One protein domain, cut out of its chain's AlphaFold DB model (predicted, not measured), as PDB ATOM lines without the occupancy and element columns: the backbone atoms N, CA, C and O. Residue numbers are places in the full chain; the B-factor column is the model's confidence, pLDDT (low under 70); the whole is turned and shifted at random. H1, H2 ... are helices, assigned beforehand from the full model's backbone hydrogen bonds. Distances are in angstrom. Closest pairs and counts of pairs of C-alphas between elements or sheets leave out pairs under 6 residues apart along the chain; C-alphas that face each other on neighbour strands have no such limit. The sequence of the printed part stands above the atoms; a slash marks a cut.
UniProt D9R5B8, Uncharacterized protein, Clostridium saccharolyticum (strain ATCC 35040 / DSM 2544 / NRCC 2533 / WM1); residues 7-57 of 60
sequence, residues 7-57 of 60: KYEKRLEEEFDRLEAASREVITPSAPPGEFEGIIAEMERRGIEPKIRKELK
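This is residues 7 to 57 of the 60 residues of an uncharacterized protein of Clostridium saccharolyticum (strain ATCC 35040 / DSM 2544 / NRCC 2533 / WM1) (UniProt D9R5B8). The chain makes a wide, open U: helix H1 is one arm, the shorter helix H2 is the other, and the long link of residues 24 to 34 makes the base. The middle is empty, H1 and H2 are apart, and after H2 the tail of residues 46 to 57, with no named element, turns back from the end of H2 and swings out to one side, away from the plane in which H1, the link and H2 make the U. The printed part has 51 residues with two named helices, H1 then H2, and no named strand; the class is all helix. The whole is extended, with a radius of gyration of the C-alphas of 17.7 A, and elongated, with spans of 48 by 25 by 19 A.

Begin with the longest helix, H1, residues 7 to 23. From its end a long link of 11 residues takes you to H2, residues 35 to 45. H1 and H2 are apart, with no C-alpha of the one within 8 A of the other. Residues 7 to 38, of which 7 to 23 belong to H1 and 35 to 38 to H2, stand free, and so do residues 42 to 47, of which 42 to 45 belong to H2. Look at the backbone O and N atoms four residues on: in H2 every such pair is within hydrogen-bond range, and in H1 12 of 13 are.

Find C-alpha 7 at (224.182, 178.643, 203.117); from there H1 runs 24.4 A to C-alpha 23 at (237.898, 179.733, 223.262). Then find C-alpha 35 at (255.130, 195.531, 225.969), where H2 begins; it runs 15.2 A to C-alpha 45.

The two C-alphas farthest apart in the domain, those of Lys 7 and Arg 45, are 48.2 A apart. The printed part has no cut. Its mean pLDDT is 88.7, and residues 56 to 57 of this model are under 70.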
ATOM      1  N   LYS A   7     223.484 179.860 202.650       77.94
ATOM      2  CA  LYS A   7     224.182 178.643 203.117       77.94
ATOM      3  C   LYS A   7     225.625 178.901 203.554       77.94
ATOM      4  O   LYS A   7     226.211 178.090 204.262       77.94
ATOM      5  N   TYR A   8     226.246 179.954 203.042       84.12
ATOM      6  CA  TYR A   8     227.572 180.392 203.454       84.12
ATOM      7  C   TYR A   8     227.498 181.158 204.775       84.12
ATOM      8  O   TYR A   8     228.255 180.843 205.681       84.12
ATOM      9  N   GLU A   9     226.532 182.069 204.916       87.44
ATOM     10  CA  GLU A   9     226.299 182.812 206.166       87.44
ATOM     11  C   GLU A   9     226.023 181.870 207.340       87.44
ATOM     12  O   GLU A   9     226.700 181.963 208.357       87.44
ATOM     13  N   LYS A  10     225.134 180.885 207.158       90.19
ATOM     14  CA  LYS A  10     224.840 179.897 208.202       90.19
ATOM     15  C   LYS A  10     226.070 179.081 208.624       90.19
ATOM     16  O   LYS A  10     226.263 178.809 209.798       90.19
ATOM     17  N   ARG A  11     226.923 178.700 207.667       92.56
ATOM     18  CA  ARG A  11     228.163 177.966 207.971       92.56
ATOM     19  C   ARG A  11     229.173 178.820 208.727       92.56
ATOM     20  O   ARG A  11     229.912 178.283 209.539       92.56
ATOM     21  N   LEU A  12     229.226 180.119 208.441       94.19
ATOM     22  CA  LEU A  12     230.064 181.035 209.206       94.19
ATOM     23  C   LEU A  12     229.555 181.164 210.637       94.19
ATOM     24  O   LEU A  12     230.358 181.074 211.552       94.19
ATOM     25  N   GLU A  13     228.247 181.335 210.824       94.69
ATOM     26  CA  GLU A  13     227.618 181.411 212.149       94.69
ATOM     27  C   GLU A  13     227.945 180.173 213.001       94.69
ATOM     28  O   GLU A  13     228.505 180.308 214.084       94.69
ATOM     29  N   GLU A  14     227.732 178.971 212.455       96.19
ATOM     30  CA  GLU A  14     228.056 177.706 213.130       96.19
ATOM     31  C   GLU A  14     229.555 177.592 213.495       96.19
ATOM     32  O   GLU A  14     229.905 177.071 214.556       96.19
ATOM     33  N   GLU A  15     230.454 178.088 212.638       96.50
ATOM     34  CA  GLU A  15     231.896 178.098 212.918       96.50
ATOM     35  C   GLU A  15     232.260 179.114 214.011       96.50
ATOM     36  O   GLU A  15     233.084 178.813 214.873       96.50
ATOM     37  N   PHE A  16     231.632 180.294 214.024       95.44
ATOM     38  CA  PHE A  16     231.842 181.287 215.079       95.44
ATOM     39  C   PHE A  16     231.394 180.764 216.445       95.44
ATOM     40  O   PHE A  16     232.164 180.872 217.399       95.44
ATOM     41  N   ASP A  17     230.224 180.127 216.528       95.88
ATOM     42  CA  ASP A  17     229.725 179.524 217.770       95.88
ATOM     43  C   ASP A  17     230.686 178.447 218.296       95.88
ATOM     44  O   ASP A  17     231.007 178.384 219.488       95.88
ATOM     45  N   ARG A  18     231.201 177.608 217.389       95.69
ATOM     46  CA  ARG A  18     232.183 176.573 217.718       95.69
ATOM     47  C   ARG A  18     233.489 177.172 218.240       95.69
ATOM     48  O   ARG A  18     234.042 176.663 219.218       95.69
ATOM     49  N   LEU A  19     233.995 178.220 217.592       93.75
ATOM     50  CA  LEU A  19     235.219 178.907 218.003       93.75
ATOM     51  C   LEU A  19     235.040 179.612 219.348       93.75
ATOM     52  O   LEU A  19     235.937 179.535 220.186       93.75
ATOM     53  N   GLU A  20     233.891 180.246 219.587       92.38
ATOM     54  CA  GLU A  20     233.584 180.856 220.879       92.38
ATOM     55  C   GLU A  20     233.588 179.796 221.985       92.38
ATOM     56  O   GLU A  20     234.280 179.968 222.990       92.38
ATOM     57  N   ALA A  21     232.888 178.676 221.783       92.31
ATOM     58  CA  ALA A  21     232.841 177.585 222.750       92.31
ATOM     59  C   ALA A  21     234.241 177.029 223.053       92.31
ATOM     60  O   ALA A  21     234.598 176.890 224.220       92.31
ATOM     61  N   ALA A  22     235.055 176.794 222.019       89.56
ATOM     62  CA  ALA A  22     236.432 176.333 222.179       89.56
ATOM     63  C   ALA A  22     237.321 177.366 222.891       89.56
ATOM     64  O   ALA A  22     238.178 176.998 223.690       89.56
ATOM     65  N   SER A  23     237.107 178.663 222.646       87.94
ATOM     66  CA  SER A  23     237.898 179.733 223.262       87.94
ATOM     67  C   SER A  23     237.709 179.841 224.777       87.94
ATOM     68  O   SER A  23     238.609 180.317 225.462       87.94
ATOM     69  N   ARG A  24     236.578 179.369 225.321       87.00
ATOM     70  CA  ARG A  24     236.274 179.450 226.763       87.00
ATOM     71  C   ARG A  24     237.230 178.629 227.625       87.00
ATOM     72  O   ARG A  24     237.435 178.963 228.787       87.00
ATOM     73  N   GLU A  25     237.807 177.573 227.060       85.50
ATOM     74  CA  GLU A  25     238.788 176.711 227.727       85.50
ATOM     75  C   GLU A  25     240.236 177.162 227.467       85.50
ATOM     76  O   GLU A  25     241.171 176.676 228.105       85.50
ATOM     77  N   VAL A  26     240.444 178.113 226.546       86.00
ATOM     78  CA  VAL A  26     241.771 178.630 226.208       86.00
ATOM     79  C   VAL A  26     242.178 179.686 227.229       86.00
ATOM     80  O   VAL A  26     241.651 180.797 227.258       86.00
ATOM     81  N   ILE A  27     243.183 179.360 228.039       84.12
ATOM     82  CA  ILE A  27     243.854 180.341 228.891       84.12
ATOM     83  C   ILE A  27     244.729 181.209 227.987       84.12
ATOM     84  O   ILE A  27     245.767 180.765 227.491       84.12
ATOM     85  N   THR A  28     244.307 182.450 227.757       83.06
ATOM     86  CA  THR A  28     245.146 183.422 227.062       83.06
ATOM     87  C   THR A  28     246.364 183.753 227.926       83.06
ATOM     88  O   THR A  28     246.219 184.004 229.127       83.06
ATOM     89  N   PRO A  29     247.583 183.740 227.357       86.06
ATOM     90  CA  PRO A  29     248.751 184.165 228.104       86.06
ATOM     91  C   PRO A  29     248.586 185.632 228.500       86.06
ATOM     92  O   PRO A  29     248.010 186.435 227.759       86.06
ATOM     93  N   SER A  30     249.102 185.981 229.677       85.00
ATOM     94  CA  SER A  30     249.193 187.383 230.064       85.00
ATOM     95  C   SER A  30     250.084 188.121 229.068       85.00
ATOM     96  O   SER A  30     251.070 187.561 228.579       85.00
ATOM     97  N   ALA A  31     249.734 189.371 228.769       83.50
ATOM     98  CA  ALA A  31     250.608 190.223 227.985       83.50
ATOM     99  C   ALA A  31     251.953 190.377 228.723       83.50
ATOM    100  O   ALA A  31     251.954 190.594 229.940       83.50
ATOM    101  N   PRO A  32     253.090 190.263 228.020       89.00
ATOM    102  CA  PRO A  32     254.390 190.584 228.581       89.00
ATOM    103  C   PRO A  32     254.383 191.961 229.268       89.00
ATOM    104  O   PRO A  32     253.865 192.937 228.711       89.00
ATOM    105  N   PRO A  33     254.947 192.067 230.484       90.44
ATOM    106  CA  PRO A  33     254.984 193.332 231.202       90.44
ATOM    107  C   PRO A  33     255.804 194.356 230.410       90.44
ATOM    108  O   PRO A  33     256.899 194.046 229.944       90.44
ATOM    109  N   GLY A  34     255.293 195.580 230.266       89.50
ATOM    110  CA  GLY A  34     256.001 196.652 229.564       89.50
ATOM    111  C   GLY A  34     255.865 196.637 228.037       89.50
ATOM    112  O   GLY A  34     256.346 197.562 227.384       89.50
ATOM    113  N   GLU A  35     255.251 195.609 227.434       90.62
ATOM    114  CA  GLU A  35     255.130 195.531 225.969       90.62
ATOM    115  C   GLU A  35     254.230 196.637 225.418       90.62
ATOM    116  O   GLU A  35     254.549 197.248 224.398       90.62
ATOM    117  N   PHE A  36     253.141 196.952 226.124       87.44
ATOM    118  CA  PHE A  36     252.261 198.052 225.750       87.44
ATOM    119  C   PHE A  36     253.020 199.384 225.745       87.44
ATOM    120  O   PHE A  36     252.999 200.103 224.749       87.44
ATOM    121  N   GLU A  37     253.754 199.683 226.815       90.38
ATOM    122  CA  GLU A  37     254.570 200.889 226.957       90.38
ATOM    123  C   GLU A  37     255.655 200.965 225.877       90.38
ATOM    124  O   GLU A  37     255.867 202.026 225.288       90.38
ATOM    125  N   GLY A  38     256.297 199.835 225.561       93.25
ATOM    126  CA  GLY A  38     257.284 199.739 224.489       93.25
ATOM    127  C   GLY A  38     256.695 200.057 223.113       93.25
ATOM    128  O   GLY A  38     257.300 200.802 222.337       93.25
ATOM    129  N   ILE A  39     255.492 199.554 222.821       91.88
ATOM    130  CA  ILE A  39     254.774 199.866 221.580       91.88
ATOM    131  C   ILE A  39     254.429 201.358 221.520       91.88
ATOM    132  O   ILE A  39     254.671 201.987 220.492       91.88
ATOM    133  N   ILE A  40     253.900 201.939 222.602       91.62
ATOM    134  CA  ILE A  40     253.554 203.368 222.648       91.62
ATOM    135  C   ILE A  40     254.794 204.241 222.412       91.62
ATOM    136  O   ILE A  40     254.756 205.117 221.548       91.62
ATOM    137  N   ALA A  41     255.908 203.956 223.091       93.12
ATOM    138  CA  ALA A  41     257.158 204.696 222.921       93.12
ATOM    139  C   ALA A  41     257.685 204.626 221.475       93.12
ATOM    140  O   ALA A  41     258.158 205.617 220.918       93.12
ATOM    141  N   GLU A  42     257.570 203.464 220.828       96.06
ATOM    142  CA  GLU A  42     257.973 203.292 219.432       96.06
ATOM    143  C   GLU A  42     257.052 204.046 218.459       96.06
ATOM    144  O   GLU A  42     257.522 204.600 217.461       96.06
ATOM    145  N   MET A  43     255.747 204.101 218.740       94.69
ATOM    146  CA  MET A  43     254.798 204.903 217.963       94.69
ATOM    147  C   MET A  43     255.123 206.395 218.067       94.69
ATOM    148  O   MET A  43     255.218 207.067 217.037       94.69
ATOM    149  N   GLU A  44     255.385 206.893 219.277       92.69
ATOM    150  CA  GLU A  44     255.802 208.279 219.522       92.69
ATOM    151  C   GLU A  44     257.105 208.616 218.793       92.69
ATOM    152  O   GLU A  44     257.177 209.626 218.088       92.69
ATOM    153  N   ARG A  45     258.108 207.729 218.859       96.00
ATOM    154  CA  ARG A  45     259.382 207.876 218.134       96.00
ATOM    155  C   ARG A  45     259.187 208.020 216.623       96.00
ATOM    156  O   ARG A  45     259.968 208.701 215.960       96.00
ATOM    157  N   ARG A  46     258.162 207.370 216.064       96.94
ATOM    158  CA  ARG A  46     257.809 207.429 214.636       96.94
ATOM    159  C   ARG A  46     256.836 208.561 214.290       96.94
ATOM    160  O   ARG A  46     256.473 208.687 213.124       96.94
ATOM    161  N   GLY A  47     256.400 209.361 215.267       93.88
ATOM    162  CA  GLY A  47     255.384 210.397 215.070       93.88
ATOM    163  C   GLY A  47     253.998 209.837 214.730       93.88
ATOM    164  O   GLY A  47     253.212 210.503 214.060       93.88
ATOM    165  N   ILE A  48     253.704 208.601 215.142       94.25
ATOM    166  CA  ILE A  48     252.420 207.935 214.911       94.25
ATOM    167  C   ILE A  48     251.545 208.125 216.148       94.25
ATOM    168  O   ILE A  48     251.909 207.693 217.236       94.25
ATOM    169  N   GLU A  49     250.360 208.715 215.980       90.50
ATOM    170  CA  GLU A  49     249.407 208.896 217.078       90.50
ATOM    171  C   GLU A  49     248.716 207.563 217.448       90.50
ATOM    172  O   GLU A  49     248.009 206.979 216.612       90.50
ATOM    173  N   PRO A  50     248.860 207.071 218.695       86.00
ATOM    174  CA  PRO A  50     248.181 205.861 219.135       86.00
ATOM    175  C   PRO A  50     246.670 206.070 219.249       86.00
ATOM    176  O   PRO A  50     246.176 206.875 220.042       86.00
ATOM    177  N   LYS A  51     245.892 205.275 218.508       86.62
ATOM    178  CA  LYS A  51     244.434 205.221 218.672       86.62
ATOM    179  C   LYS A  51     244.067 204.308 219.835       86.62
ATOM    180  O   LYS A  51     243.663 203.163 219.653       86.62
ATOM    181  N   ILE A  52     244.203 204.845 221.042       83.19
ATOM    182  CA  ILE A  52     243.815 204.149 222.271       83.19
ATOM    183  C   ILE A  52     242.292 204.182 222.403       83.19
ATOM    184  O   ILE A  52     241.668 205.249 222.317       83.19
ATOM    185  N   ARG A  53     241.694 203.007 222.618       80.94
ATOM    186  CA  ARG A  53     240.250 202.886 222.829       80.94
ATOM    187  C   ARG A  53     239.827 203.661 224.083       80.94
ATOM    188  O   ARG A  53     240.569 203.741 225.061       80.94
ATOM    189  N   LYS A  54     238.646 204.284 224.054       77.69
ATOM    190  CA  LYS A  54     238.218 205.246 225.091       77.69
ATOM    191  C   LYS A  54     238.089 204.603 226.473       77.69
ATOM    192  O   LYS A  54     238.347 205.268 227.471       77.69
ATOM    193  N   GLU A  55     237.721 203.331 226.522       75.19
ATOM    194  CA  GLU A  55     237.638 202.517 227.731       75.19
ATOM    195  C   GLU A  55     239.000 202.332 228.415       75.19
ATOM    196  O   GLU A  55     239.055 202.309 229.638       75.19
ATOM    197  N   LEU A  56     240.098 202.324 227.649       68.00
ATOM    198  CA  LEU A  56     241.467 202.231 228.170       68.00
ATOM    199  C   LEU A  56     242.047 203.598 228.560       68.00
ATOM    200  O   LEU A  56     243.002 203.666 229.323       68.00
ATOM    201  N   LYS A  57     241.461 204.705 228.078       64.38
ATOM    202  CA  LYS A  57     241.852 206.065 228.500       64.38
ATOM    203  C   LYS A  57     241.418 206.391 229.933       64.38
ATOM    204  O   LYS A  57     241.942 207.332 230.519       64.38
TER     205      LYS A  57